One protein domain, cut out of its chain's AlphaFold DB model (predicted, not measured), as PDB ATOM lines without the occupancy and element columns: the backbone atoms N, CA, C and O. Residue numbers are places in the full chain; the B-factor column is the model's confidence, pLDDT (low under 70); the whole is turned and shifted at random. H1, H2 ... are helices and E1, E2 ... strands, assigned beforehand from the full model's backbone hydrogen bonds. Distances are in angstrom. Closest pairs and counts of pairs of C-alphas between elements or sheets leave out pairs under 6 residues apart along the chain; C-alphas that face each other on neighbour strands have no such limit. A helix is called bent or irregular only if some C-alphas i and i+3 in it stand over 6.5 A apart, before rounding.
ATOM      1  N   VAL A   3     238.836 183.659 322.366       77.81
ATOM      2  CA  VAL A   3     239.762 183.586 321.238       77.81
ATOM      3  C   VAL A   3     239.445 182.349 320.411       77.81
ATOM      4  O   VAL A   3     239.178 181.271 320.943       77.81
ATOM      5  N   ARG A   4     239.484 182.503 319.086       84.62
ATOM      6  CA  ARG A   4     239.293 181.411 318.129       84.62
ATOM      7  C   ARG A   4     240.531 181.278 317.258       84.62
ATOM      8  O   ARG A   4     240.799 182.152 316.438       84.62
ATOM      9  N   ILE A   5     241.248 180.175 317.416       87.88
ATOM     10  CA  ILE A   5     242.456 179.868 316.651       87.88
ATOM     11  C   ILE A   5     242.100 178.810 315.612       87.88
ATOM     12  O   ILE A   5     241.692 177.702 315.962       87.88
ATOM     13  N   LYS A   6     242.220 179.144 314.330       90.69
ATOM     14  CA  LYS A   6     242.114 178.183 313.231       90.69
ATOM     15  C   LYS A   6     243.424 177.424 313.134       90.69
ATOM     16  O   LYS A   6     244.488 178.026 313.103       90.69
ATOM     17  N   VAL A   7     243.340 176.106 313.052       92.19
ATOM     18  CA  VAL A   7     244.511 175.264 312.813       92.19
ATOM     19  C   VAL A   7     244.529 174.888 311.342       92.19
ATOM     20  O   VAL A   7     243.502 174.496 310.783       92.19
ATOM     21  N   ARG A   8     245.684 175.051 310.702       93.19
ATOM     22  CA  ARG A   8     245.908 174.796 309.273       93.19
ATOM     23  C   ARG A   8     247.239 174.076 309.102       93.19
ATOM     24  O   ARG A   8     248.116 174.227 309.944       93.19
ATOM     25  N   VAL A   9     247.405 173.305 308.038       93.81
ATOM     26  CA  VAL A   9     248.653 172.596 307.733       93.81
ATOM     27  C   VAL A   9     249.335 173.286 306.564       93.81
ATOM     28  O   VAL A   9     248.678 173.670 305.598       93.81
ATOM     29  N   PHE A  10     250.649 173.455 306.647       93.44
ATOM     30  CA  PHE A  10     251.451 173.936 305.531       93.44
ATOM     31  C   PHE A  10     252.166 172.775 304.841       93.44
ATOM     32  O   PHE A  10     252.889 172.017 305.483       93.44
ATOM     33  N   THR A  11     252.018 172.662 303.526       91.88
ATOM     34  CA  THR A  11     252.779 171.729 302.684       91.88
ATOM     35  C   THR A  11     253.236 172.462 301.435       91.88
ATOM     36  O   THR A  11     252.543 173.350 300.962       91.88
ATOM     37  N   PHE A  12     254.396 172.155 300.862       88.44
ATOM     38  CA  PHE A  12     254.737 172.771 299.580       88.44
ATOM     39  C   PHE A  12     253.926 172.165 298.427       88.44
ATOM     40  O   PHE A  12     253.638 170.968 298.421       88.44
ATOM     41  N   SER A  13     253.606 172.985 297.419       79.50
ATOM     42  CA  SER A  13     252.917 172.538 296.206       79.50
ATOM     43  C   SER A  13     253.698 171.464 295.467       79.50
ATOM     44  O   SER A  13     254.924 171.532 295.321       79.50
ATOM     45  N   ILE A  14     252.953 170.485 294.969       71.81
ATOM     46  CA  ILE A  14     253.461 169.432 294.108       71.81
ATOM     47  C   ILE A  14     253.233 169.874 292.667       71.81
ATOM     48  O   ILE A  14     252.136 170.300 292.316       71.81
ATOM     49  N   ASP A  15     254.273 169.786 291.837       63.88
ATOM     50  CA  ASP A  15     254.108 169.941 290.395       63.88
ATOM     51  C   ASP A  15     253.306 168.737 289.865       63.88
ATOM     52  O   ASP A  15     253.813 167.606 289.927       63.88
ATOM     53  N   PRO A  16     252.076 168.945 289.360       60.91
ATOM     54  CA  PRO A  16     251.213 167.861 288.902       60.91
ATOM     55  C   PRO A  16     251.798 167.119 287.695       60.91
ATOM     56  O   PRO A  16     251.398 165.993 287.424       60.91
ATOM     57  N   THR A  17     252.760 167.710 286.976       62.09
ATOM     58  CA  THR A  17     253.424 167.058 285.836       62.09
ATOM     59  C   THR A  17     254.430 165.986 286.257       62.09
ATOM     60  O   THR A  17     254.798 165.130 285.452       62.09
ATOM     61  N   VAL A  18     254.872 166.016 287.519       61.72
ATOM     62  CA  VAL A  18     255.807 165.041 288.096       61.72
ATOM     63  C   VAL A  18     255.062 163.839 288.687       61.72
ATOM     64  O   VAL A  18     255.666 162.784 288.882       61.72
ATOM     65  N   GLU A  19     253.762 163.964 288.967       57.34
ATOM     66  CA  GLU A  19     252.931 162.832 289.377       57.34
ATOM     67  C   GLU A  19     252.381 162.079 288.163       57.34
ATOM     68  O   GLU A  19     252.037 162.653 287.130       57.34
ATOM     69  N   HIS A  20     252.342 160.749 288.267       52.38
ATOM     70  CA  HIS A  20     251.822 159.892 287.209       52.38
ATOM     71  C   HIS A  20     250.385 160.303 286.856       52.38
ATOM     72  O   HIS A  20     249.547 160.454 287.742       52.38
ATOM     73  N   SER A  21     250.108 160.418 285.552       54.28
ATOM     74  CA  SER A  21     248.923 161.018 284.908       54.28
ATOM     75  C   SER A  21     247.536 160.502 285.329       54.28
ATOM     76  O   SER A  21     246.537 160.897 284.735       54.28
ATOM     77  N   TYR A  22     247.453 159.587 286.295       49.88
ATOM     78  CA  TYR A  22     246.213 158.986 286.783       49.88
ATOM     79  C   TYR A  22     245.762 159.532 288.150       49.88
ATOM     80  O   TYR A  22     244.590 159.408 288.496       49.88
ATOM     81  N   LEU A  23     246.653 160.176 288.910       51.06
ATOM     82  CA  LEU A  23     246.283 160.952 290.094       51.06
ATOM     83  C   LEU A  23     246.194 162.423 289.685       51.06
ATOM     84  O   LEU A  23     247.186 163.141 289.652       51.06
ATOM     85  N   VAL A  24     244.989 162.879 289.343       47.06
ATOM     86  CA  VAL A  24     244.698 164.317 289.275       47.06
ATOM     87  C   VAL A  24     244.652 164.804 290.726       47.06
ATOM     88  O   VAL A  24     243.614 164.741 291.380       47.06
ATOM     89  N   GLY A  25     245.823 165.143 291.269       50.69
ATOM     90  CA  GLY A  25     246.030 165.438 292.682       50.69
ATOM     91  C   GLY A  25     245.239 166.661 293.149       50.69
ATOM     92  O   GLY A  25     245.463 167.775 292.688       50.69
ATOM     93  N   SER A  26     244.347 166.457 294.121       51.47
ATOM     94  CA  SER A  26     243.649 167.521 294.864       51.47
ATOM     95  C   SER A  26     244.555 168.306 295.824       51.47
ATOM     96  O   SER A  26     244.081 169.221 296.497       51.47
ATOM     97  N   ALA A  27     245.844 167.976 295.929       55.88
ATOM     98  CA  ALA A  27     246.757 168.634 296.855       55.88
ATOM     99  C   ALA A  27     247.312 169.932 296.246       55.88
ATOM    100  O   ALA A  27     248.470 170.012 295.831       55.88
ATOM    101  N   ALA A  28     246.480 170.976 296.213       58.88
ATOM    102  CA  ALA A  28     246.983 172.337 296.122       58.88
ATOM    103  C   ALA A  28     247.847 172.571 297.369       58.88
ATOM    104  O   ALA A  28     247.319 172.749 298.465       58.88
ATOM    105  N   GLY A  29     249.172 172.469 297.239       72.25
ATOM    106  CA  GLY A  29     250.045 172.841 298.348       72.25
ATOM    107  C   GLY A  29     249.908 174.326 298.686       72.25
ATOM    108  O   GLY A  29     249.137 175.072 298.086       72.25
ATOM    109  N   GLY A  30     250.675 174.757 299.670       85.44
ATOM    110  CA  GLY A  30     250.486 175.993 300.406       85.44
ATOM    111  C   GLY A  30     249.816 175.705 301.746       85.44
ATOM    112  O   GLY A  30     250.084 174.695 302.400       85.44
ATOM    113  N   LEU A  31     248.961 176.625 302.180       88.88
ATOM    114  CA  LEU A  31     248.238 176.518 303.441       88.88
ATOM    115  C   LEU A  31     246.885 175.824 303.221       88.88
ATOM    116  O   LEU A  31     246.042 176.331 302.478       88.88
ATOM    117  N   SER A  32     246.651 174.705 303.906       90.25
ATOM    118  CA  SER A  32     245.406 173.932 303.823       90.25
ATOM    119  C   SER A  32     244.176 174.762 304.207       90.25
ATOM    120  O   SER A  32     244.282 175.829 304.819       90.25
ATOM    121  N   SER A  33     242.970 174.258 303.946       89.06
ATOM    122  CA  SER A  33     241.777 174.742 304.656       89.06
ATOM    123  C   SER A  33     241.927 174.534 306.174       89.06
ATOM    124  O   SER A  33     242.788 173.777 306.634       89.06
ATOM    125  N   ALA A  34     241.121 175.232 306.979       90.50
ATOM    126  CA  ALA A  34     241.127 175.027 308.426       90.50
ATOM    127  C   ALA A  34     240.693 173.594 308.764       90.50
ATOM    128  O   ALA A  34     239.539 173.231 308.545       90.50
ATOM    129  N   ILE A  35     241.618 172.810 309.321       92.25
ATOM    130  CA  ILE A  35     241.382 171.422 309.750       92.25
ATOM    131  C   ILE A  35     240.619 171.359 311.078       92.25
ATOM    132  O   ILE A  35     240.101 170.322 311.483       92.25
ATOM    133  N   GLY A  36     240.547 172.492 311.771       90.56
ATOM    134  CA  GLY A  36     239.755 172.653 312.968       90.56
ATOM    135  C   GLY A  36     239.968 174.013 313.612       90.56
ATOM    136  O   GLY A  36     240.707 174.864 313.112       90.56
ATOM    137  N   MET A  37     239.277 174.224 314.726       89.69
ATOM    138  CA  MET A  37     239.325 175.467 315.478       89.69
ATOM    139  C   MET A  37     239.454 175.159 316.961       89.69
ATOM    140  O   MET A  37     238.721 174.326 317.494       89.69
ATOM    141  N   ILE A  38     240.372 175.852 317.619       88.62
ATOM    142  CA  ILE A  38     240.544 175.812 319.064       88.62
ATOM    143  C   ILE A  38     239.896 177.071 319.619       88.62
ATOM    144  O   ILE A  38     240.183 178.186 319.178       88.62
ATOM    145  N   VAL A  39     238.979 176.874 320.559       86.56
ATOM    146  CA  VAL A  39     238.281 177.955 321.248       86.56
ATOM    147  C   VAL A  39     238.831 178.021 322.661       86.56
ATOM    148  O   VAL A  39     238.840 177.014 323.367       86.56
ATOM    149  N   LEU A  40     239.329 179.191 323.038       82.75
ATOM    150  CA  LEU A  40     240.000 179.423 324.310       82.75
ATOM    151  C   LEU A  40     239.400 180.650 324.975       82.75
ATOM    152  O   LEU A  40     238.963 181.589 324.303       82.75
ATOM    153  N   GLU A  41     239.394 180.641 326.301       82.06
ATOM    154  CA  GLU A  41     239.243 181.881 327.042       82.06
ATOM    155  C   GLU A  41     240.500 182.719 326.844       82.06
ATOM    156  O   GLU A  41     241.612 182.205 326.735       82.06
ATOM    157  N   ASP A  42     240.284 184.015 326.691       74.69
ATOM    158  CA  ASP A  42     241.336 184.974 326.436       74.69
ATOM    159  C   ASP A  42     242.114 185.233 327.727       74.69
ATOM    160  O   ASP A  42     241.701 186.054 328.548       74.69
ATOM    161  N   ASP A  43     243.197 184.481 327.891       77.62
ATOM    162  CA  ASP A  43     244.123 184.524 329.018       77.62
ATOM    163  C   ASP A  43     245.479 185.078 328.547       77.62
ATOM    164  O   ASP A  43     245.952 184.740 327.457       77.62
ATOM    165  N   GLU A  44     246.086 185.950 329.350       69.69
ATOM    166  CA  GLU A  44     247.399 186.552 329.075       69.69
ATOM    167  C   GLU A  44     248.527 185.515 329.190       69.69
ATOM    168  O   GLU A  44     249.550 185.645 328.521       69.69
ATOM    169  N   ASP A  45     248.328 184.454 329.976       77.06
ATOM    170  CA  ASP A  45     249.343 183.422 330.228       77.06
ATOM    171  C   ASP A  45     249.283 182.262 329.213       77.06
ATOM    172  O   ASP A  45     249.932 181.222 329.373       77.06
ATOM    173  N   LEU A  46     248.488 182.399 328.144       82.00
ATOM    174  CA  LEU A  46     248.258 181.318 327.190       82.00
ATOM    175  C   LEU A  46     249.442 181.175 326.216       82.00
ATOM    176  O   LEU A  46     249.679 182.001 325.333       82.00
ATOM    177  N   THR A  47     250.184 180.078 326.374       87.06
ATOM    178  CA  THR A  47     251.375 179.746 325.579       87.06
ATOM    179  C   THR A  47     251.092 178.686 324.515       87.06
ATOM    180  O   THR A  47     250.096 177.954 324.576       87.06
ATOM    181  N   PHE A  48     252.001 178.539 323.548       85.50
ATOM    182  CA  PHE A  48     251.914 177.499 322.516       85.50
ATOM    183  C   PHE A  48     251.982 176.079 323.092       85.50
ATOM    184  O   PHE A  48     251.361 175.162 322.546       85.50
ATOM    185  N   GLU A  49     252.683 175.894 324.212       86.06
ATOM    186  CA  GLU A  49     252.746 174.612 324.920       86.06
ATOM    187  C   GLU A  49     251.357 174.165 325.379       86.06
ATOM    188  O   GLU A  49     250.984 173.005 325.212       86.06
ATOM    189  N   SER A  50     250.543 175.105 325.863       85.12
ATOM    190  CA  SER A  50     249.179 174.817 326.299       85.12
ATOM    191  C   SER A  50     248.249 174.434 325.132       85.12
ATOM    192  O   SER A  50     247.296 173.672 325.309       85.12
ATOM    193  N   VAL A  51     248.511 174.922 323.915       87.31
ATOM    194  CA  VAL A  51     247.672 174.656 322.732       87.31
ATOM    195  C   VAL A  51     247.946 173.276 322.141       87.31
ATOM    196  O   VAL A  51     247.023 172.626 321.651       87.31
ATOM    197  N   ARG A  52     249.185 172.787 322.230       88.50
ATOM    198  CA  ARG A  52     249.606 171.511 321.638       88.50
ATOM    199  C   ARG A  52     248.746 170.307 322.083       88.50
ATOM    200  O   ARG A  52     248.211 169.631 321.203       88.50
ATOM    201  N   PRO A  53     248.477 170.070 323.386       88.94
ATOM    202  CA  PRO A  53     247.575 169.000 323.817       88.94
ATOM    203  C   PRO A  53     246.160 169.117 323.245       88.94
ATOM    204  O   PRO A  53     245.520 168.104 322.994       88.94
ATOM    205  N   ARG A  54     245.671 170.341 323.007       88.00
ATOM    206  CA  ARG A  54     244.327 170.599 322.460       88.00
ATOM    207  C   ARG A  54     244.248 170.302 320.964       88.00
ATOM    208  O   ARG A  54     243.174 169.966 320.470       88.00
ATOM    209  N   ILE A  55     245.372 170.404 320.252       89.31
ATOM    210  CA  ILE A  55     245.487 169.928 318.871       89.31
ATOM    211  C   ILE A  55     245.471 168.403 318.865       89.31
ATOM    212  O   ILE A  55     244.694 167.824 318.119       89.31
ATOM    213  N   GLU A  56     246.299 167.757 319.689       89.81
ATOM    214  CA  GLU A  56     246.602 166.321 319.589       89.81
ATOM    215  C   GLU A  56     245.553 165.411 320.236       89.81
ATOM    216  O   GLU A  56     245.250 164.326 319.721       89.81
ATOM    217  N   LEU A  57     244.986 165.843 321.361       88.50
ATOM    218  CA  LEU A  57     244.143 165.036 322.232       88.50
ATOM    219  C   LEU A  57     242.768 165.679 322.420       88.50
ATOM    220  O   LEU A  57     242.601 166.897 322.411       88.50
ATOM    221  N   LYS A  58     241.764 164.825 322.602       85.88
ATOM    222  CA  LYS A  58     240.409 165.195 322.997       85.88
ATOM    223  C   LYS A  58     239.989 164.285 324.144       85.88
ATOM    224  O   LYS A  58     240.065 163.063 324.020       85.88
ATOM    225  N   GLU A  59     239.541 164.876 325.243       82.25
ATOM    226  CA  GLU A  59     238.908 164.139 326.332       82.25
ATOM    227  C   GLU A  59     237.401 164.052 326.074       82.25
ATOM    228  O   GLU A  59     236.735 165.057 325.826       82.25
ATOM    229  N   GLU A  60     236.862 162.836 326.082       80.75
ATOM    230  CA  GLU A  60     235.443 162.585 325.849       80.75
ATOM    231  C   GLU A  60     234.980 161.469 326.788       80.75
ATOM    232  O   GLU A  60     235.455 160.336 326.704       80.75
ATOM    233  N   ASN A  61     234.064 161.796 327.704       80.88
ATOM    234  CA  ASN A  61     233.531 160.874 328.717       80.88
ATOM    235  C   ASN A  61     234.620 160.198 329.579       80.88
ATOM    236  O   ASN A  61     234.539 159.003 329.857       80.88
ATOM    237  N   GLY A  62     235.660 160.946 329.968       81.81
ATOM    238  CA  GLY A  62     236.789 160.430 330.755       81.81
ATOM    239  C   GLY A  62     237.759 159.539 329.969       81.81
ATOM    240  O   GLY A  62     238.667 158.955 330.559       81.81
ATOM    241  N   LEU A  63     237.588 159.421 328.646       84.50
ATOM    242  CA  LEU A  63     238.520 158.727 327.766       84.50
ATOM    243  C   LEU A  63     239.330 159.741 326.954       84.50
ATOM    244  O   LEU A  63     238.771 160.560 326.222       84.50
ATOM    245  N   ILE A  64     240.657 159.653 327.044       86.44
ATOM    246  CA  ILE A  64     241.565 160.454 326.221       86.44
ATOM    247  C   ILE A  64     241.699 159.772 324.859       86.44
ATOM    248  O   ILE A  64     242.147 158.629 324.757       86.44
ATOM    249  N   ARG A  65     241.292 160.473 323.801       86.56
ATOM    250  CA  ARG A  65     241.367 160.012 322.411       86.56
ATOM    251  C   ARG A  65     242.201 160.976 321.579       86.56
ATOM    252  O   ARG A  65     242.360 162.143 321.929       86.56
ATOM    253  N   ARG A  66     242.707 160.496 320.441       87.56
ATOM    254  CA  ARG A  66     243.333 161.370 319.444       87.56
ATOM    255  C   ARG A  66     242.273 162.310 318.870       87.56
ATOM    256  O   ARG A  66     241.197 161.857 318.483       87.56
ATOM    257  N   ASN A  67     242.575 163.600 318.823       90.88
ATOM    258  CA  ASN A  67     241.667 164.595 318.269       90.88
ATOM    259  C   ASN A  67     241.506 164.370 316.747       90.88
ATOM    260  O   ASN A  67     242.521 164.200 316.063       90.88
ATOM    261  N   PRO A  68     240.277 164.393 316.195       90.44
ATOM    262  CA  PRO A  68     240.054 164.347 314.748       90.44
ATOM    263  C   PRO A  68     240.857 165.397 313.970       90.44
ATOM    264  O   PRO A  68     241.365 165.101 312.894       90.44
ATOM    265  N   MET A  69     241.054 166.588 314.549       92.12
ATOM    266  CA  MET A  69     241.894 167.636 313.962       92.12
ATOM    267  C   MET A  69     243.328 167.145 313.734       92.12
ATOM    268  O   MET A  69     243.895 167.332 312.664       92.12
ATOM    269  N   PHE A  70     243.916 166.463 314.716       92.69
ATOM    270  CA  PHE A  70     245.260 165.917 314.570       92.69
ATOM    271  C   PHE A  70     245.311 164.712 313.627       92.69
ATOM    272  O   PHE A  70     246.318 164.512 312.959       92.69
ATOM    273  N   GLN A  71     244.238 163.922 313.527       92.12
ATOM    274  CA  GLN A  71     244.159 162.855 312.520       92.12
ATOM    275  C   GLN A  71     244.186 163.415 311.095       92.12
ATOM    276  O   GLN A  71     244.935 162.903 310.267       92.12
ATOM    277  N   GLU A  72     243.439 164.489 310.838       91.94
ATOM    278  CA  GLU A  72     243.476 165.210 309.563       91.94
ATOM    279  C   GLU A  72     244.872 165.797 309.295       91.94
ATOM    280  O   GLU A  72     245.420 165.649 308.205       91.94
ATOM    281  N   ALA A  73     245.503 166.386 310.317       92.56
ATOM    282  CA  ALA A  73     246.872 166.882 310.198       92.56
ATOM    283  C   ALA A  73     247.853 165.762 309.810       92.56
ATOM    284  O   ALA A  73     248.647 165.931 308.889       92.56
ATOM    285  N   LEU A  74     247.780 164.600 310.470       92.12
ATOM    286  CA  LEU A  74     248.624 163.439 310.172       92.12
ATOM    287  C   LEU A  74     248.398 162.892 308.759       92.12
ATOM    288  O   LEU A  74     249.360 162.463 308.118       92.12
ATOM    289  N   PHE A  75     247.154 162.903 308.274       90.31
ATOM    290  CA  PHE A  75     246.839 162.520 306.900       90.31
ATOM    291  C   PHE A  75     247.596 163.421 305.915       90.31
ATOM    292  O   PHE A  75     248.397 162.925 305.122       90.31
ATOM    293  N   GLN A  76     247.476 164.742 306.066       90.06
ATOM    294  CA  GLN A  76     248.169 165.704 305.203       90.06
ATOM    295  C   GLN A  76     249.699 165.638 305.335       90.06
ATOM    296  O   GLN A  76     250.406 165.758 304.338       90.06
ATOM    297  N   MET A  77     250.235 165.393 306.538       91.06
ATOM    298  CA  MET A  77     251.676 165.170 306.744       91.06
ATOM    299  C   MET A  77     252.192 163.946 305.981       91.06
ATOM    300  O   MET A  77     253.321 163.964 305.492       91.06
ATOM    301  N   THR A  78     251.381 162.887 305.904       86.75
ATOM    302  CA  THR A  78     251.745 161.625 305.250       86.75
ATOM    303  C   THR A  78     251.697 161.746 303.729       86.75
ATOM    304  O   THR A  78     252.539 161.164 303.049       86.75
ATOM    305  N   GLU A  79     250.751 162.520 303.195       84.75
ATOM    306  CA  GLU A  79     250.679 162.813 301.758       84.75
ATOM    307  C   GLU A  79     251.714 163.855 301.307       84.75
ATOM    308  O   GLU A  79     252.078 163.917 300.132       84.75
ATOM    309  N   ALA A  80     252.231 164.671 302.230       85.88
ATOM    310  CA  ALA A  80     253.222 165.687 301.909       85.88
ATOM    311  C   ALA A  80     254.541 165.077 301.407       85.88
ATOM    312  O   ALA A  80     255.066 164.094 301.939       85.88
ATOM    313  N   ARG A  81     255.161 165.736 300.420       85.19
ATOM    314  CA  ARG A  81     256.487 165.338 299.936       85.19
ATOM    315  C   ARG A  81     257.529 165.416 301.043       85.19
ATOM    316  O   ARG A  81     257.516 166.322 301.871       85.19
ATOM    317  N   ASN A  82     258.505 164.517 300.965       87.62
ATOM    318  CA  ASN A  82     259.685 164.498 301.821       87.62
ATOM    319  C   ASN A  82     260.940 164.924 301.033       87.62
ATOM    320  O   ASN A  82     261.783 164.079 300.712       87.62
ATOM    321  N   PRO A  83     261.074 166.218 300.666       86.19
ATOM    322  CA  PRO A  83     262.197 166.699 299.865       86.19
ATOM    323  C   PRO A  83     263.539 166.404 300.540       86.19
ATOM    324  O   PRO A  83     264.485 165.997 299.870       86.19
ATOM    325  N   HIS A  84     263.626 166.524 301.861       88.81
ATOM    326  CA  HIS A  84     264.881 166.342 302.596       88.81
ATOM    327  C   HIS A  84     265.220 164.886 302.911       88.81
ATOM    328  O   HIS A  84     266.297 164.635 303.434       88.81
ATOM    329  N   GLN A  85     264.351 163.927 302.572       88.31
ATOM    330  CA  GLN A  85     264.523 162.506 302.910       88.31
ATOM    331  C   GLN A  85     264.625 162.258 304.425       88.31
ATOM    332  O   GLN A  85     265.382 161.409 304.891       88.31
ATOM    333  N   TRP A  86     263.823 162.985 305.206       89.25
ATOM    334  CA  TRP A  86     263.647 162.734 306.632       89.25
ATOM    335  C   TRP A  86     263.265 161.266 306.901       89.25
ATOM    336  O   TRP A  86     262.477 160.696 306.138       89.25
ATOM    337  N   PRO A  87     263.778 160.635 307.974       89.81
ATOM    338  CA  PRO A  87     263.409 159.268 308.331       89.81
ATOM    339  C   PRO A  87     261.903 159.109 308.574       89.81
ATOM    340  O   PRO A  87     261.273 159.992 309.154       89.81
ATOM    341  N   MET A  88     261.342 157.945 308.232       86.12
ATOM    342  CA  MET A  88     259.893 157.679 308.317       86.12
ATOM    343  C   MET A  88     259.280 157.987 309.691       86.12
ATOM    344  O   MET A  88     258.197 158.559 309.766       86.12
ATOM    345  N   HIS A  89     259.992 157.688 310.783       85.75
ATOM    346  CA  HIS A  89     259.511 157.956 312.144       85.75
ATOM    347  C   HIS A  89     259.348 159.455 312.458       85.75
ATOM    348  O   HIS A  89     258.603 159.810 313.363       85.75
ATOM    349  N   THR A  90     260.020 160.338 311.712       87.56
ATOM    350  CA  THR A  90     259.927 161.796 311.889       87.56
ATOM    351  C   THR A  90     258.832 162.434 311.038       87.56
ATOM    352  O   THR A  90     258.442 163.567 311.304       87.56
ATOM    353  N   LEU A  91     258.272 161.722 310.054       88.62
ATOM    354  CA  LEU A  91     257.255 162.280 309.150       88.62
ATOM    355  C   LEU A  91     255.914 162.549 309.842       88.62
ATOM    356  O   LEU A  91     255.120 163.338 309.347       88.62
ATOM    357  N   GLN A  92     255.686 161.934 311.004       88.56
ATOM    358  CA  GLN A  92     254.515 162.178 311.853       88.56
ATOM    359  C   GLN A  92     254.756 163.266 312.913       88.56
ATOM    360  O   GLN A  92     253.900 163.501 313.763       88.56
ATOM    361  N   THR A  93     255.930 163.906 312.897       92.12
ATOM    362  CA  THR A  93     256.250 165.031 313.783       92.12
ATOM    363  C   THR A  93     256.055 166.360 313.064       92.12
ATOM    364  O   THR A  93     256.186 166.459 311.841       92.12
ATOM    365  N   TYR A  94     255.728 167.392 313.836       94.25
ATOM    366  CA  TYR A  94     255.436 168.717 313.313       94.25
ATOM    367  C   TYR A  94     255.956 169.815 314.234       94.25
ATOM    368  O   TYR A  94     256.150 169.627 315.442       94.25
ATOM    369  N   TRP A  95     256.116 170.986 313.637       94.25
ATOM    370  CA  TRP A  95     256.384 172.241 314.314       94.25
ATOM    371  C   TRP A  95     255.166 173.143 314.236       94.25
ATOM    372  O   TRP A  95     254.352 173.036 313.317       94.25
ATOM    373  N   LEU A  96     255.044 174.036 315.210       93.81
ATOM    374  CA  LEU A  96     254.077 175.120 315.139       93.81
ATOM    375  C   LEU A  96     254.706 176.305 314.414       93.81
ATOM    376  O   LEU A  96     255.915 176.523 314.483       93.81
ATOM    377  N   GLY A  97     253.877 177.071 313.726       92.50
ATOM    378  CA  GLY A  97     254.287 178.268 313.021       92.50
ATOM    379  C   GLY A  97     253.143 179.243 312.819       92.50
ATOM    380  O   GLY A  97     251.993 178.975 313.169       92.50
ATOM    381  N   TYR A  98     253.487 180.383 312.243       90.88
ATOM    382  CA  TYR A  98     252.576 181.478 311.931       90.88
ATOM    383  C   TYR A  98     253.105 182.234 310.708       90.88
ATOM    384  O   TYR A  98     254.292 182.150 310.385       90.88
ATOM    385  N   TYR A  99     252.236 182.963 310.020       87.06
ATOM    386  CA  TYR A  99     252.661 183.921 309.002       87.06
ATOM    387  C   TYR A  99     252.913 185.274 309.668       87.06
ATOM    388  O   TYR A  99     252.076 185.727 310.448       87.06
ATOM    389  N   GLN A 100     254.065 185.898 309.399       80.94
ATOM    390  CA  GLN A 100     254.333 187.260 309.881       80.94
ATOM    391  C   GLN A 100     253.524 188.265 309.063       80.94
ATOM    392  O   GLN A 100     252.972 189.219 309.613       80.94
ATOM    393  N   HIS A 101     253.414 188.002 307.761       80.50
ATOM    394  CA  HIS A 101     252.627 188.767 306.807       80.50
ATOM    395  C   HIS A 101     251.791 187.827 305.929       80.50
ATOM    396  O   HIS A 101     252.204 186.707 305.644       80.50
ATOM    397  N   GLU A 102     250.610 188.273 305.488       72.50
ATOM    398  CA  GLU A 102     249.705 187.450 304.663       72.50
ATOM    399  C   GLU A 102     250.335 187.012 303.327       72.50
ATOM    400  O   GLU A 102     249.996 185.949 302.812       72.50
ATOM    401  N   ASP A 103     251.276 187.803 302.801       79.19
ATOM    402  CA  ASP A 103     251.957 187.566 301.521       79.19
ATOM    403  C   ASP A 103     253.225 186.700 301.644       79.19
ATOM    404  O   ASP A 103     253.903 186.436 300.645       79.19
ATOM    405  N   ASP A 104     253.583 186.273 302.857       84.12
ATOM    406  CA  ASP A 104     254.782 185.469 303.074       84.12
ATOM    407  C   ASP A 104     254.655 184.106 302.362       84.12
ATOM    408  O   ASP A 104     253.664 183.392 302.529       84.12
ATOM    409  N   PRO A 105     255.680 183.665 301.609       84.81
ATOM    410  CA  PRO A 105     255.610 182.416 300.847       84.81
ATOM    411  C   PRO A 105     255.676 181.165 301.732       84.81
ATOM    412  O   PRO A 105     255.309 180.070 301.302       84.81
ATOM    413  N   THR A 106     256.201 181.300 302.951       91.00
ATOM    414  CA  THR A 106     256.384 180.200 303.899       91.00
ATOM    415  C   THR A 106     256.168 180.679 305.328       91.00
ATOM    416  O   THR A 106     256.598 181.786 305.656       91.00
ATOM    417  N   PRO A 107     255.589 179.849 306.207       92.00
ATOM    418  CA  PRO A 107     255.361 180.232 307.589       92.00
ATOM    419  C   PRO A 107     256.669 180.297 308.383       92.00
ATOM    420  O   PRO A 107     257.611 179.531 308.147       92.00
ATOM    421  N   THR A 108     256.690 181.176 309.382       91.75
ATOM    422  CA  THR A 108     257.753 181.266 310.382       91.75
ATOM    423  C   THR A 108     257.550 180.193 311.446       91.75
ATOM    424  O   THR A 108     256.473 180.073 312.027       91.75
ATOM    425  N   ILE A 109     258.599 179.416 311.720       92.50
ATOM    426  CA  ILE A 109     258.584 178.350 312.728       92.50
ATOM    427  C   ILE A 109     258.698 178.954 314.130       92.50
ATOM    428  O   ILE A 109     259.563 179.792 314.394       92.50
ATOM    429  N   ILE A 110     257.862 178.475 315.045       91.06
ATOM    430  CA  ILE A 110     257.955 178.747 316.478       91.06
ATOM    431  C   ILE A 110     258.906 177.718 317.072       91.06
ATOM    432  O   ILE A 110     258.665 176.512 316.999       91.06
ATOM    433  N   ARG A 111     260.010 178.196 317.642       87.19
ATOM    434  CA  ARG A 111     261.027 177.318 318.217       87.19
ATOM    435  C   ARG A 111     260.566 176.732 319.548       87.19
ATOM    436  O   ARG A 111     259.686 177.275 320.218       87.19
ATOM    437  N   THR A 112     261.177 175.628 319.956       82.00
ATOM    438  CA  THR A 112     260.814 174.945 321.205       82.00
ATOM    439  C   THR A 112     261.052 175.848 322.416       82.00
ATOM    440  O   THR A 112     260.190 175.935 323.282       82.00
ATOM    441  N   GLU A 113     262.157 176.597 322.442       82.31
ATOM    442  CA  GLU A 113     262.469 177.575 323.494       82.31
ATOM    443  C   GLU A 113     261.446 178.723 323.594       82.31
ATOM    444  O   GLU A 113     261.200 179.267 324.672       82.31
ATOM    445  N   ASP A 114     260.804 179.051 322.474       82.88
ATOM    446  CA  ASP A 114     259.783 180.091 322.379       82.88
ATOM    447  C   ASP A 114     258.393 179.577 322.781       82.88
ATOM    448  O   ASP A 114     257.512 180.362 323.123       82.88
ATOM    449  N   THR A 115     258.184 178.257 322.754       78.69
ATOM    450  CA  THR A 115     256.866 177.628 322.926       78.69
ATOM    451  C   THR A 115     256.299 177.841 324.334       78.69
ATOM    452  O   THR A 115     255.083 177.976 324.486       78.69
ATOM    453  N   SER A 116     257.172 177.905 325.343       77.94
ATOM    454  CA  SER A 116     256.808 178.123 326.751       77.94
ATOM    455  C   SER A 116     257.030 179.566 327.217       77.94
ATOM    456  O   SER A 116     256.506 179.951 328.255       77.94
ATOM    457  N   SER A 117     257.828 180.355 326.487       78.75
ATOM    458  CA  SER A 117     258.234 181.708 326.897       78.75
ATOM    459  C   SER A 117     257.459 182.828 326.205       78.75
ATOM    460  O   SER A 117     257.341 183.911 326.774       78.75
ATOM    461  N   LYS A 118     256.918 182.593 325.000       80.75
ATOM    462  CA  LYS A 118     256.128 183.586 324.261       80.75
ATOM    463  C   LYS A 118     254.634 183.373 324.471       80.75
ATOM    464  O   LYS A 118     254.129 182.255 324.336       80.75
ATOM    465  N   CYS A 119     253.927 184.471 324.729       81.62
ATOM    466  CA  CYS A 119     252.473 184.482 324.730       81.62
ATOM    467  C   CYS A 119     251.950 184.363 323.292       81.62
ATOM    468  O   CYS A 119     252.529 184.909 322.347       81.62
ATOM    469  N   LEU A 120     250.823 183.668 323.118       81.88
ATOM    470  CA  LEU A 120     250.150 183.564 321.820       81.88
ATOM    471  C   LEU A 120     249.820 184.929 321.224       81.88
ATOM    472  O   LEU A 120     249.949 185.097 320.016       81.88
ATOM    473  N   ARG A 121     249.433 185.898 322.055       78.44
ATOM    474  CA  ARG A 121     249.019 187.242 321.623       78.44
ATOM    475  C   ARG A 121     250.142 188.076 321.017       78.44
ATOM    476  O   ARG A 121     249.869 188.967 320.216       78.44
ATOM    477  N   ASP A 122     251.381 187.806 321.409       77.62
ATOM    478  CA  ASP A 122     252.547 188.532 320.900       77.62
ATOM    479  C   ASP A 122     252.928 188.078 319.489       77.62
ATOM    480  O   ASP A 122     253.589 188.804 318.748       77.62
ATOM    481  N   VAL A 123     252.528 186.856 319.131       78.44
ATOM    482  CA  VAL A 123     252.950 186.167 317.910       78.44
ATOM    483  C   VAL A 123     251.811 186.065 316.902       78.44
ATOM    484  O   VAL A 123     252.018 186.246 315.706       78.44
ATOM    485  N   LEU A 124     250.602 185.776 317.375       76.31
ATOM    486  CA  LEU A 124     249.395 185.738 316.567       76.31
ATOM    487  C   LEU A 124     248.722 187.109 316.632       76.31
ATOM    488  O   LEU A 124     248.564 187.659 317.720       76.31
ATOM    489  N   ASP A 125     248.287 187.652 315.492       67.31
ATOM    490  CA  ASP A 125     247.576 188.937 315.450       67.31
ATOM    491  C   ASP A 125     246.165 188.819 316.058       67.31
ATOM    492  O   ASP A 125     245.144 188.698 315.382       67.31
ATOM    493  N   MET A 126     246.124 188.799 317.390       63.38
ATOM    494  CA  MET A 126     244.932 188.633 318.218       63.38
ATOM    495  C   MET A 126     244.346 189.981 318.667       63.38
ATOM    496  O   MET A 126     243.450 190.022 319.509       63.38
ATOM    497  N   LYS A 127     244.823 191.106 318.111       52.47
ATOM    498  CA  LYS A 127     244.542 192.472 318.595       52.47
ATOM    499  C   LYS A 127     243.102 192.954 318.370       52.47
ATOM    500  O   LYS A 127     242.741 194.040 318.815       52.47
ATOM    501  N   SER A 128     242.259 192.171 317.698       50.25
ATOM    502  CA  SER A 128     240.875 192.532 317.387       50.25
ATOM    503  C   SER A 128     239.909 191.404 317.749       50.25
ATOM    504  O   SER A 128     240.074 190.258 317.341       50.25
ATOM    505  N   THR A 129     238.831 191.765 318.452       46.09
ATOM    506  CA  THR A 129     237.717 190.911 318.918       46.09
ATOM    507  C   THR A 129     237.011 190.083 317.841       46.09
ATOM    508  O   THR A 129     236.145 189.268 318.165       46.09
ATOM    509  N   LYS A 130     237.350 190.278 316.562       49.41
ATOM    510  CA  LYS A 130     236.747 189.599 315.409       49.41
ATOM    511  C   LYS A 130     237.717 188.711 314.625       49.41
ATOM    512  O   LYS A 130     237.273 188.054 313.686       49.41
ATOM    513  N   VAL A 131     239.006 188.687 314.968       55.28
ATOM    514  CA  VAL A 131     240.025 188.013 314.152       55.28
ATOM    515  C   VAL A 131     240.233 186.586 314.649       55.28
ATOM    516  O   VAL A 131     240.584 186.337 315.799       55.28
ATOM    517  N   THR A 132     239.974 185.629 313.760       66.25
ATOM    518  CA  THR A 132     240.446 184.254 313.918       66.25
ATOM    519  C   THR A 132     241.930 184.228 313.583       66.25
ATOM    520  O   THR A 132     242.264 184.507 312.433       66.25
ATOM    521  N   ALA A 133     242.792 183.901 314.540       80.44
ATOM    522  CA  ALA A 133     244.215 183.722 314.272       80.44
ATOM    523  C   ALA A 133     244.467 182.370 313.589       80.44
ATOM    524  O   ALA A 133     243.840 181.376 313.962       80.44
ATOM    525  N   ASP A 134     245.385 182.323 312.624       86.50
ATOM    526  CA  ASP A 134     245.822 181.078 311.989       86.50
ATOM    527  C   ASP A 134     247.067 180.544 312.717       86.50
ATOM    528  O   ASP A 134     248.122 181.173 312.730       86.50
ATOM    529  N   LEU A 135     246.942 179.360 313.315       91.44
ATOM    530  CA  LEU A 135     248.058 178.574 313.830       91.44
ATOM    531  C   LEU A 135     248.401 177.482 312.824       91.44
ATOM    532  O   LEU A 135     247.543 176.699 312.403       91.44
ATOM    533  N   ILE A 136     249.672 177.421 312.450       93.25
ATOM    534  CA  ILE A 136     250.124 176.607 311.331       93.25
ATOM    535  C   ILE A 136     250.875 175.398 311.864       93.25
ATOM    536  O   ILE A 136     251.839 175.515 312.614       93.25
ATOM    537  N   VAL A 137     250.432 174.225 311.449       94.81
ATOM    538  CA  VAL A 137     251.117 172.955 311.629       94.81
ATOM    539  C   VAL A 137     252.051 172.767 310.439       94.81
ATOM    540  O   VAL A 137     251.610 172.674 309.294       94.81
ATOM    541  N   ILE A 138     253.352 172.723 310.707       95.19
ATOM    542  CA  ILE A 138     254.400 172.561 309.700       95.19
ATOM    543  C   ILE A 138     254.972 171.145 309.853       95.19
ATOM    544  O   ILE A 138     255.672 170.879 310.836       95.19
ATOM    545  N   PRO A 139     254.695 170.216 308.925       94.81
ATOM    546  CA  PRO A 139     255.271 168.877 308.955       94.81
ATOM    547  C   PRO A 139     256.803 168.940 308.934       94.81
ATOM    548  O   PRO A 139     257.382 169.732 308.186       94.81
ATOM    549  N   GLN A 140     257.471 168.052 309.677       93.62
ATOM    550  CA  GLN A 140     258.939 167.963 309.693       93.62
ATOM    551  C   GLN A 140     259.532 167.818 308.283       93.62
ATOM    552  O   GLN A 140     260.588 168.372 307.988       93.62
ATOM    553  N   SER A 141     258.822 167.125 307.388       91.75
ATOM    554  CA  SER A 141     259.216 166.929 305.991       91.75
ATOM    555  C   SER A 141     259.404 168.232 305.206       91.75
ATOM    556  O   SER A 141     260.198 168.256 304.265       91.75
ATOM    557  N   GLN A 142     258.729 169.315 305.605       92.50
ATOM    558  CA  GLN A 142     258.803 170.624 304.947       92.50
ATOM    559  C   GLN A 142     259.958 171.493 305.469       92.50
ATOM    560  O   GLN A 142     260.222 172.563 304.919       92.50
ATOM    561  N   ILE A 143     260.659 171.050 306.518       92.75
ATOM    562  CA  ILE A 143     261.699 171.822 307.202       92.75
ATOM    563  C   ILE A 143     263.073 171.289 306.810       92.75
ATOM    564  O   ILE A 143     263.348 170.089 306.890       92.75
ATOM    565  N   GLY A 144     263.958 172.196 306.400       91.19
ATOM    566  CA  GLY A 144     265.339 171.859 306.084       91.19
ATOM    567  C   GLY A 144     266.129 171.440 307.331       91.19
ATOM    568  O   GLY A 144     266.102 172.164 308.329       91.19
ATOM    569  N   PRO A 145     266.880 170.321 307.293       88.56
ATOM    570  CA  PRO A 145     267.633 169.817 308.446       88.56
ATOM    571  C   PRO A 145     268.756 170.752 308.908       88.56
ATOM    572  O   PRO A 145     269.133 170.708 310.074       88.56
ATOM    573  N   VAL A 146     269.290 171.579 308.003       88.56
ATOM    574  CA  VAL A 146     270.418 172.482 308.282       88.56
ATOM    575  C   VAL A 146     269.953 173.925 308.454       88.56
ATOM    576  O   VAL A 146     270.396 174.606 309.369       88.56
ATOM    577  N   CYS A 147     269.059 174.408 307.586       88.06
ATOM    578  CA  CYS A 147     268.602 175.796 307.649       88.06
ATOM    579  C   CYS A 147     267.522 176.034 308.712       88.06
ATOM    580  O   CYS A 147     267.223 177.188 308.998       88.06
ATOM    581  N   SER A 148     266.918 174.968 309.261       87.56
ATOM    582  CA  SER A 148     265.853 175.036 310.275       87.56
ATOM    583  C   SER A 148     264.703 175.968 309.874       87.56
ATOM    584  O   SER A 148     264.155 176.698 310.696       87.56
ATOM    585  N   GLN A 149     264.366 175.962 308.585       90.06
ATOM    586  CA  GLN A 149     263.338 176.793 307.959       90.06
ATOM    587  C   GLN A 149     262.550 175.960 306.948       90.06
ATOM    588  O   GLN A 149     263.058 174.955 306.438       90.06
ATOM    589  N   CYS A 150     261.331 176.396 306.644       91.00
ATOM    590  CA  CYS A 150     260.522 175.836 305.567       91.00
ATOM    591  C   CYS A 150     261.268 175.980 304.234       91.00
ATOM    592  O   CYS A 150     261.508 177.095 303.776       91.00
ATOM    593  N   CYS A 151     261.664 174.873 303.605       90.38
ATOM    594  CA  CYS A 151     262.339 174.921 302.307       90.38
ATOM    595  C   CYS A 151     262.189 173.618 301.513       90.38
ATOM    596  O   CYS A 151     262.043 172.536 302.082       90.38
TER     597      CYS A 151
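What this domain is: This is residues 3 to 151 of the 166 residues of an uncharacterized protein of Aphanomyces astaci (UniProt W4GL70). A strongly twisted sheet of four strands, in the order E2, E1, E6, E5, has helices H1 and H2 packed over one face, H2 along the strands and H1 across them. The small hairpin of E3 and E4 lies beyond the corner where H1 and H2 meet, and in the long loop between E1 and E2 residues 17 to 23 stick out. The printed part has 149 residues, with the named elements E1, E2, H1, E3, E4, H2, E5, H3, H4, E6 along the chain. The four-stranded sheet is mixed and the class is mixed, helices and strands, with 64 residues in named elements, under half. The whole is compact, with a radius of gyration of the C-alphas of 15.9 A and spans of 49 by 38 by 30 A.

Where its parts are: E1, residues 3 to 11, runs 25.6 A from C-alpha 3 at (239.762, 183.586, 321.238). Its neighbours are E2, residues 36 to 41, 16.8 A, and E6, residues 133 to 139, 19.3 A, ending at C-alpha 139 at (255.271, 168.877, 308.955). E5 is residues 94 to 98, 13.2 A. H2, residues 68 to 79, is 16.9 A long, and H1, residues 48 to 56, 12.7 A. H1 is only just irregular: C-alphas 50 and 53 are 6.52 A apart. E3 is residues 57 to 60, E4 63 to 66, H3 112 to 115 and H4 120 to 123.

How they stand to each other: E1 and E6 are parallel, with N 8 and O 135 at 3.0 A. E2 and E1, a hairpin, are antiparallel, with N 5 and O 38 at 2.9 A; so are E6 and E5, with N 97 and O 136 at 2.8 A. H2 lies over E1 and E6 at a height over the sheet of 8.6 A; its closest C-alphas to E1 are those of Ala 73 and Val 9, 6.5 A. H1, on the same face, lies over E1 at a height of 7.8 A. H1 and H2 touch only at their ends, about perpendicular at 86 degrees, the closest C-alphas being those of Glu 56 and Phe 70, 5.2 A. The hairpin E3 and E4 has N 58 and O 65 at 2.8 A. H3 is not on the sheet; H4 only grazes it. Every O i to N i+4 pair is within hydrogen-bond range in H2, 3 of 5 in H1; H3 and H4 are too short for such a pair.

The domain as a whole: The C-alphas farthest apart, those of Ser 21 and Glu 44, are 51.0 A apart. The printed part has no cut. The links E1 to E2, H2 to E5 and E5 to H3 are long. Mean pLDDT of the printed part is 82.2; residues 15 to 28, 44 and 125 to 132 are under 70.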